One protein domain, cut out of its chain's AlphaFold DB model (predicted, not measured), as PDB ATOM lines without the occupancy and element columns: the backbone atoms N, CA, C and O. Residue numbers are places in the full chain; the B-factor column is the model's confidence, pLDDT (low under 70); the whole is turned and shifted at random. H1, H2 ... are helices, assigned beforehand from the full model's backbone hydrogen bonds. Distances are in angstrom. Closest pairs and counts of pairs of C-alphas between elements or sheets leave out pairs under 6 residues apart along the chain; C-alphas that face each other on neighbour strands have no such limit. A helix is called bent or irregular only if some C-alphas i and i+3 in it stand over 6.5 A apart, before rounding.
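What this domain is: This is residues 157 to 220 of the 299 residues of an uncharacterized protein of Acidobacteria bacterium (UniProt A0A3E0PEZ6). Three helices set in a triangle make the model: the long H1 and the short H2 run side by side in opposite ways, H3 is angled across the open side of the pair, and the last stretch, residues 205 to 220, folds back as a loop over H1 and H3 on the side away from H2. The printed part has 64 residues with three named helices, in the order H1, H2, H3, and no named strand; its class is all helix. It is compact, with a radius of gyration of the C-alphas of 10.5 A, and its rounded outline spans 30 by 25 by 18 A.

Where its parts are: H1 comes first, residues 157 to 174, and is the longest helix, 25.9 A from first to last C-alpha. Its C-alpha 157 is at (59.195, 86.283, 126.686) and its C-alpha 174 at (66.600, 107.897, 114.521). H1 is neither bent nor irregular, but only just: C-alphas 164 and 167 are 6.4 A apart. After a short link of 6 residues comes H2, residues 181 to 189, 12.9 A long. A tight link of 2 residues leads to H3, residues 192 to 204, 18.8 A long, which ends with C-alpha 204 at (80.380, 101.136, 121.877). Residues 205 to 220 hold no named element.

How they stand to each other: H1 and H2 only just touch, with 3 pairs of C-alphas within 8 A, and H1 does so with residues 170 to 174 alone. Their closest C-alphas are those of Thr 174 and Ala 181, 6.1 A apart. Their lines stand at a shallow tilt of 9 degrees, opposite ways, and the two form a helical hairpin. H2 and H3 touch, H3 with residues 194 to 198 alone; the closest C-alphas are those of Ile 187 and Gln 195, 6.0 A apart. They stand at a steep tilt of 40 degrees, opposite ways, and form a second helical hairpin. H1 and H3 are near each other, with 8 pairs of C-alphas within 10 A and no pair within 8 A. In H3 every O i to N i+4 pair is within hydrogen-bond range; in H1 12 of 14 are, and in H2 4 of 5.

The domain as a whole: The C-alphas farthest apart in the domain are those of Thr 157 and Gly 177, 30.5 A. The first and last printed C-alphas, of Thr 157 and Ser 220, are 14.3 A apart. The printed part has no cut, and no link between named helices is long. The C-alphas of residues 205 to 220 lie 5 to 13 A from the mean of the C-alphas. The mean pLDDT of the printed part is 96.7, and no printed residue is under 70.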
ATOM      1  N   THR A 157      59.222  85.321 125.575       97.69
ATOM      2  CA  THR A 157      59.195  86.283 126.686       97.69
ATOM      3  C   THR A 157      60.441  87.164 126.701       97.69
ATOM      4  O   THR A 157      60.317  88.382 126.847       97.69
ATOM      5  N   THR A 158      61.630  86.585 126.512       97.69
ATOM      6  CA  THR A 158      62.881  87.361 126.455       97.69
ATOM      7  C   THR A 158      62.918  88.300 125.249       97.69
ATOM      8  O   THR A 158      63.260  89.471 125.404       97.69
ATOM      9  N   LEU A 159      62.441  87.847 124.086       98.06
ATOM     10  CA  LEU A 159      62.317  88.670 122.884       98.06
ATOM     11  C   LEU A 159      61.345  89.837 123.087       98.06
ATOM     12  O   LEU A 159      61.645  90.972 122.719       98.06
ATOM     13  N   ARG A 160      60.197  89.598 123.731       97.88
ATOM     14  CA  ARG A 160      59.243  90.664 124.068       97.88
ATOM     15  C   ARG A 160      59.881  91.732 124.960       97.88
ATOM     16  O   ARG A 160      59.670  92.924 124.734       97.88
ATOM     17  N   PHE A 161      60.655  91.329 125.970       97.25
ATOM     18  CA  PHE A 161      61.353  92.270 126.847       97.25
ATOM     19  C   PHE A 161      62.449  93.038 126.111       97.25
ATOM     20  O   PHE A 161      62.487  94.264 126.227       97.25
ATOM     21  N   TRP A 162      63.255  92.371 125.289       98.12
ATOM     22  CA  TRP A 162      64.214  93.028 124.403       98.12
ATOM     23  C   TRP A 162      63.550  94.094 123.526       98.12
ATOM     24  O   TRP A 162      63.928  95.268 123.567       98.12
ATOM     25  N   ASN A 163      62.474  93.729 122.826       98.25
ATOM     26  CA  ASN A 163      61.729  94.626 121.940       98.25
ATOM     27  C   ASN A 163      61.131  95.835 122.671       98.25
ATOM     28  O   ASN A 163      61.031  96.916 122.087       98.25
ATOM     29  N   SER A 164      60.814  95.697 123.965       97.56
ATOM     30  CA  SER A 164      60.359  96.814 124.805       97.56
ATOM     31  C   SER A 164      61.406  97.921 124.985       97.56
ATOM     32  O   SER A 164      61.051  99.025 125.394       97.56
ATOM     33  N   ARG A 165      62.686  97.645 124.697       98.06
ATOM     34  CA  ARG A 165      63.804  98.604 124.770       98.06
ATOM     35  C   ARG A 165      64.378  98.915 123.398       98.06
ATOM     36  O   ARG A 165      64.557 100.083 123.062       98.06
ATOM     37  N   PHE A 166      64.562  97.882 122.583       98.38
ATOM     38  CA  PHE A 166      65.091  97.986 121.232       98.38
ATOM     39  C   PHE A 166      64.270  98.937 120.351       98.38
ATOM     40  O   PHE A 166      64.815  99.900 119.814       98.38
ATOM     41  N   HIS A 167      62.949  98.739 120.239       98.00
ATOM     42  CA  HIS A 167      62.135  99.578 119.354       98.00
ATOM     43  C   HIS A 167      62.041 101.041 119.816       98.00
ATOM     44  O   HIS A 167      62.222 101.924 118.970       98.00
ATOM     45  N   PRO A 168      61.817 101.352 121.111       98.12
ATOM     46  CA  PRO A 168      61.894 102.733 121.584       98.12
ATOM     47  C   PRO A 168      63.268 103.375 121.371       98.12
ATOM     48  O   PRO A 168      63.321 104.541 120.987       98.12
ATOM     49  N   GLY A 169      64.359 102.627 121.573       97.94
ATOM     50  CA  GLY A 169      65.720 103.108 121.328       97.94
ATOM     51  C   GLY A 169      65.967 103.458 119.866       97.94
ATOM     52  O   GLY A 169      66.426 104.562 119.581       97.94
ATOM     53  N   LEU A 170      65.553 102.596 118.931       98.12
ATOM     54  CA  LEU A 170      65.633 102.905 117.500       98.12
ATOM     55  C   LEU A 170      64.876 104.192 117.171       98.12
ATOM     56  O   LEU A 170      65.431 105.101 116.566       98.12
ATOM     57  N   THR A 171      63.628 104.315 117.628       98.19
ATOM     58  CA  THR A 171      62.832 105.531 117.408       98.19
ATOM     59  C   THR A 171      63.515 106.772 117.989       98.19
ATOM     60  O   THR A 171      63.544 107.826 117.350       98.19
ATOM     61  N   TYR A 172      64.073 106.668 119.194       98.25
ATOM     62  CA  TYR A 172      64.735 107.772 119.884       98.25
ATOM     63  C   TYR A 172      65.983 108.268 119.142       98.25
ATOM     64  O   TYR A 172      66.145 109.482 118.965       98.25
ATOM     65  N   TRP A 173      66.838 107.344 118.701       98.44
ATOM     66  CA  TRP A 173      68.109 107.653 118.046       98.44
ATOM     67  C   TRP A 173      67.948 108.020 116.572       98.44
ATOM     68  O   TRP A 173      68.652 108.915 116.100       98.44
ATOM     69  N   THR A 174      66.958 107.455 115.876       98.38
ATOM     70  CA  THR A 174      66.600 107.897 114.521       98.38
ATOM     71  C   THR A 174      66.104 109.337 114.507       98.38
ATOM     72  O   THR A 174      66.561 110.135 113.693       98.38
ATOM     73  N   ARG A 175      65.256 109.734 115.464       98.00
ATOM     74  CA  ARG A 175      64.804 111.135 115.591       98.00
ATOM     75  C   ARG A 175      65.935 112.131 115.863       98.00
ATOM     76  O   ARG A 175      65.748 113.322 115.646       98.00
ATOM     77  N   ARG A 176      67.077 111.660 116.366       97.81
ATOM     78  CA  ARG A 176      68.269 112.467 116.673       97.81
ATOM     79  C   ARG A 176      69.344 112.384 115.591       97.81
ATOM     80  O   ARG A 176      70.432 112.912 115.796       97.81
ATOM     81  N   GLY A 177      69.066 111.697 114.483       97.69
ATOM     82  CA  GLY A 177      70.017 111.518 113.387       97.69
ATOM     83  C   GLY A 177      71.245 110.681 113.752       97.69
ATOM     84  O   GLY A 177      72.234 110.736 113.034       97.69
ATOM     85  N   LYS A 178      71.209 109.928 114.861       98.06
ATOM     86  CA  LYS A 178      72.310 109.039 115.277       98.06
ATOM     87  C   LYS A 178      72.239 107.659 114.623       98.06
ATOM     88  O   LYS A 178      73.256 106.998 114.518       98.06
ATOM     89  N   ILE A 179      71.048 107.249 114.186       98.19
ATOM     90  CA  ILE A 179      70.812 106.051 113.371       98.19
ATOM     91  C   ILE A 179      69.958 106.486 112.182       98.19
ATOM     92  O   ILE A 179      68.927 107.133 112.374       98.19
ATOM     93  N   THR A 180      70.335 106.144 110.955       98.00
ATOM     94  CA  THR A 180      69.528 106.508 109.784       98.00
ATOM     95  C   THR A 180      68.203 105.738 109.756       98.00
ATOM     96  O   THR A 180      68.066 104.645 110.311       98.00
ATOM     97  N   ALA A 181      67.191 106.284 109.074       97.38
ATOM     98  CA  ALA A 181      65.912 105.590 108.910       97.38
ATOM     99  C   ALA A 181      66.071 104.241 108.183       97.38
ATOM    100  O   ALA A 181      65.365 103.286 108.507       97.38
ATOM    101  N   LYS A 182      67.021 104.159 107.240       97.56
ATOM    102  CA  LYS A 182      67.353 102.927 106.523       97.56
ATOM    103  C   LYS A 182      67.971 101.888 107.456       97.56
ATOM    104  O   LYS A 182      67.427 100.795 107.551       97.56
ATOM    105  N   GLU A 183      69.020 102.236 108.202       97.50
ATOM    106  CA  GLU A 183      69.647 101.314 109.164       97.50
ATOM    107  C   GLU A 183      68.645 100.815 110.208       97.50
ATOM    108  O   GLU A 183      68.583  99.621 110.491       97.50
ATOM    109  N   ALA A 184      67.806 101.711 110.741       97.94
ATOM    110  CA  ALA A 184      66.768 101.340 111.696       97.94
ATOM    111  C   ALA A 184      65.725 100.385 111.089       97.94
ATOM    112  O   ALA A 184      65.222  99.505 111.787       97.94
ATOM    113  N   ALA A 185      65.361 100.559 109.816       97.69
ATOM    114  CA  ALA A 185      64.427  99.675 109.122       97.69
ATOM    115  C   ALA A 185      65.054  98.313 108.789       97.69
ATOM    116  O   ALA A 185      64.384  97.290 108.942       97.69
ATOM    117  N   ASP A 186      66.320  98.306 108.375       97.88
ATOM    118  CA  ASP A 186      67.067  97.098 108.037       97.88
ATOM    119  C   ASP A 186      67.286  96.244 109.292       97.88
ATOM    120  O   ASP A 186      66.909  95.070 109.310       97.88
ATOM    121  N   ILE A 187      67.769  96.838 110.395       98.06
ATOM    122  CA  ILE A 187      68.041  96.073 111.617       98.06
ATOM    123  C   ILE A 187      66.769  95.508 112.254       98.06
ATOM    124  O   ILE A 187      66.799  94.425 112.822       98.06
ATOM    125  N   LYS A 188      65.619  96.187 112.132       96.88
ATOM    126  CA  LYS A 188      64.335  95.668 112.643       96.88
ATOM    127  C   LYS A 188      63.930  94.346 111.990       96.88
ATOM    128  O   LYS A 188      63.188  93.586 112.605       96.88
ATOM    129  N   LYS A 189      64.367  94.106 110.752       96.25
ATOM    130  CA  LYS A 189      64.061  92.898 109.973       96.25
ATOM    131  C   LYS A 189      65.147  91.830 110.089       96.25
ATOM    132  O   LYS A 189      64.918  90.698 109.675       96.25
ATOM    133  N   ALA A 190      66.316  92.187 110.612       96.31
ATOM    134  CA  ALA A 190      67.429  91.267 110.755       96.31
ATOM    135  C   ALA A 190      67.098  90.150 111.766       96.31
ATOM    136  O   ALA A 190      66.332  90.385 112.709       96.31
ATOM    137  N   PRO A 191      67.695  88.953 111.625       93.62
ATOM    138  CA  PRO A 191      67.686  87.926 112.659       93.62
ATOM    139  C   PRO A 191      68.089  88.477 114.028       93.62
ATOM    140  O   PRO A 191      68.972  89.328 114.136       93.62
ATOM    141  N   VAL A 192      67.470  87.960 115.089       92.38
ATOM    142  CA  VAL A 192      67.671  88.446 116.463       92.38
ATOM    143  C   VAL A 192      69.149  88.504 116.884       92.38
ATOM    144  O   VAL A 192      69.538  89.544 117.417       92.38
ATOM    145  N   PRO A 193      70.006  87.502 116.595       90.75
ATOM    146  CA  PRO A 193      71.434  87.604 116.909       90.75
ATOM    147  C   PRO A 193      72.104  88.825 116.266       90.75
ATOM    148  O   PRO A 193      72.856  89.545 116.918       90.75
ATOM    149  N   GLN A 194      71.754  89.141 115.015       94.06
ATOM    150  CA  GLN A 194      72.275  90.322 114.326       94.06
ATOM    151  C   GLN A 194      71.766  91.620 114.964       94.06
ATOM    152  O   GLN A 194      72.530  92.577 115.080       94.06
ATOM    153  N   GLN A 195      70.511  91.652 115.434       96.88
ATOM    154  CA  GLN A 195      69.981  92.795 116.189       96.88
ATOM    155  C   GLN A 195      70.783  93.045 117.466       96.88
ATOM    156  O   GLN A 195      71.150  94.186 117.740       96.88
ATOM    157  N   VAL A 196      71.068  91.989 118.233       96.81
ATOM    158  CA  VAL A 196      71.852  92.077 119.473       96.81
ATOM    159  C   VAL A 196      73.247  92.613 119.173       96.81
ATOM    160  O   VAL A 196      73.643  93.625 119.749       96.81
ATOM    161  N   THR A 197      73.958  92.003 118.225       96.38
ATOM    162  CA  THR A 197      75.311  92.427 117.845       96.38
ATOM    163  C   THR A 197      75.343  93.875 117.368       96.38
ATOM    164  O   THR A 197      76.215  94.636 117.786       96.38
ATOM    165  N   GLN A 198      74.385  94.298 116.539       98.00
ATOM    166  CA  GLN A 198      74.341  95.677 116.055       98.00
ATOM    167  C   GLN A 198      74.052  96.681 117.176       98.00
ATOM    168  O   GLN A 198      74.681  97.737 117.217       98.00
ATOM    169  N   VAL A 199      73.143  96.361 118.103       98.12
ATOM    170  CA  VAL A 199      72.886  97.214 119.274       98.12
ATOM    171  C   VAL A 199      74.145  97.352 120.122       98.12
ATOM    172  O   VAL A 199      74.497  98.467 120.487       98.12
ATOM    173  N   LEU A 200      74.872  96.263 120.377       97.44
ATOM    174  CA  LEU A 200      76.111  96.327 121.156       97.44
ATOM    175  C   LEU A 200      77.207  97.148 120.460       97.44
ATOM    176  O   LEU A 200      77.919  97.887 121.137       97.44
ATOM    177  N   LYS A 201      77.310  97.088 119.126       97.56
ATOM    178  CA  LYS A 201      78.209  97.964 118.350       97.56
ATOM    179  C   LYS A 201      77.829  99.438 118.503       97.56
ATOM    180  O   LYS A 201      78.673 100.257 118.839       97.56
ATOM    181  N   TRP A 202      76.547  99.769 118.359       98.25
ATOM    182  CA  TRP A 202      76.054 101.128 118.599       98.25
ATOM    183  C   TRP A 202      76.329 101.618 120.028       98.25
ATOM    184  O   TRP A 202      76.663 102.782 120.237       98.25
ATOM    185  N   GLU A 203      76.262 100.738 121.022       97.50
ATOM    186  CA  GLU A 203      76.567 101.088 122.411       97.50
ATOM    187  C   GLU A 203      78.051 101.382 122.656       97.50
ATOM    188  O   GLU A 203      78.364 102.222 123.504       97.50
ATOM    189  N   GLN A 204      78.957 100.767 121.890       96.25
ATOM    190  CA  GLN A 204      80.380 101.136 121.877       96.25
ATOM    191  C   GLN A 204      80.601 102.551 121.316       96.25
ATOM    192  O   GLN A 204      81.551 103.224 121.704       96.25
ATOM    193  N   GLU A 205      79.685 103.033 120.473       96.56
ATOM    194  CA  GLU A 205      79.679 104.386 119.901       96.56
ATOM    195  C   GLU A 205      78.858 105.394 120.737       96.56
ATOM    196  O   GLU A 205      78.641 106.537 120.328       96.56
ATOM    197  N   GLY A 206      78.384 104.993 121.923       96.81
ATOM    198  CA  GLY A 206      77.618 105.852 122.831       96.81
ATOM    199  C   GLY A 206      76.118 105.955 122.522       96.81
ATOM    200  O   GLY A 206      75.432 106.824 123.065       96.81
ATOM    201  N   ILE A 207      75.585 105.080 121.666       98.12
ATOM    202  CA  ILE A 207      74.161 105.008 121.315       98.12
ATOM    203  C   ILE A 207      73.494 103.923 122.170       98.12
ATOM    204  O   ILE A 207      73.452 102.748 121.818       98.12
ATOM    205  N   TYR A 208      72.965 104.330 123.321       98.12
ATOM    206  CA  TYR A 208      72.490 103.424 124.369       98.12
ATOM    207  C   TYR A 208      70.992 103.117 124.324       98.12
ATOM    208  O   TYR A 208      70.172 104.002 124.076       98.12
ATOM    209  N   PHE A 209      70.614 101.874 124.638       97.88
ATOM    210  CA  PHE A 209      69.232 101.394 124.490       97.88
ATOM    211  C   PHE A 209      68.523 101.028 125.808       97.88
ATOM    212  O   PHE A 209      67.345 100.662 125.788       97.88
ATOM    213  N   ALA A 210      69.169 101.165 126.974       94.81
ATOM    214  CA  ALA A 210      68.475 101.049 128.261       94.81
ATOM    215  C   ALA A 210      67.315 102.053 128.399       94.81
ATOM    216  O   ALA A 210      67.222 103.049 127.677       94.81
ATOM    217  N   ARG A 211      66.448 101.859 129.407       91.12
ATOM    218  CA  ARG A 211      65.480 102.912 129.775       91.12
ATOM    219  C   ARG A 211      66.254 104.184 130.146       91.12
ATOM    220  O   ARG A 211      67.106 104.149 131.024       91.12
ATOM    221  N   GLY A 212      65.936 105.287 129.470       92.50
ATOM    222  CA  GLY A 212      66.637 106.566 129.626       92.50
ATOM    223  C   GLY A 212      67.862 106.745 128.721       92.50
ATOM    224  O   GLY A 212      68.453 107.814 128.755       92.50
ATOM    225  N   PHE A 213      68.216 105.749 127.897       95.00
ATOM    226  CA  PHE A 213      69.215 105.855 126.821       95.00
ATOM    227  C   PHE A 213      70.617 106.309 127.266       95.00
ATOM    228  O   PHE A 213      71.325 106.962 126.506       95.00
ATOM    229  N   GLY A 214      71.017 105.983 128.501       94.06
ATOM    230  CA  GLY A 214      72.331 106.342 129.059       94.06
ATOM    231  C   GLY A 214      73.179 105.155 129.527       94.06
ATOM    232  O   GLY A 214      74.224 105.361 130.131       94.06
ATOM    233  N   LYS A 215      72.707 103.920 129.322       94.12
ATOM    234  CA  LYS A 215      73.392 102.675 129.698       94.12
ATOM    235  C   LYS A 215      73.108 101.584 128.670       94.12
ATOM    236  O   LYS A 215      72.118 101.679 127.942       94.12
ATOM    237  N   SER A 216      73.925 100.532 128.670       95.44
ATOM    238  CA  SER A 216      73.702  99.373 127.804       95.44
ATOM    239  C   SER A 216      72.295  98.792 127.966       95.44
ATOM    240  O   SER A 216      71.777  98.724 129.079       95.44
ATOM    241  N   ILE A 217      71.681  98.326 126.881       96.69
ATOM    242  CA  ILE A 217      70.402  97.615 126.875       96.69
ATOM    243  C   ILE A 217      70.402  96.446 127.853       96.69
ATOM    244  O   ILE A 217      69.387  96.216 128.514       96.69
ATOM    245  N   LEU A 218      71.556  95.790 128.020       95.12
ATOM    246  CA  LEU A 218      71.748  94.666 128.931       95.12
ATOM    247  C   LEU A 218      71.612  95.063 130.406       95.12
ATOM    248  O   LEU A 218      71.289  94.219 131.226       95.12
ATOM    249  N   TYR A 219      71.722  96.354 130.737       91.75
ATOM    250  CA  TYR A 219      71.384  96.899 132.060       91.75
ATOM    251  C   TYR A 219      69.875  96.822 132.358       91.75
ATOM    252  O   TYR A 219      69.419  96.988 133.484       91.75
ATOM    253  N   SER A 220      69.056  96.704 131.314       92.06
ATOM    254  CA  SER A 220      67.602  96.801 131.389       92.06
ATOM    255  C   SER A 220      66.889  95.494 131.088       92.06
ATOM    256  O   SER A 220      65.817  95.267 131.650       92.06
TER     257      SER A 220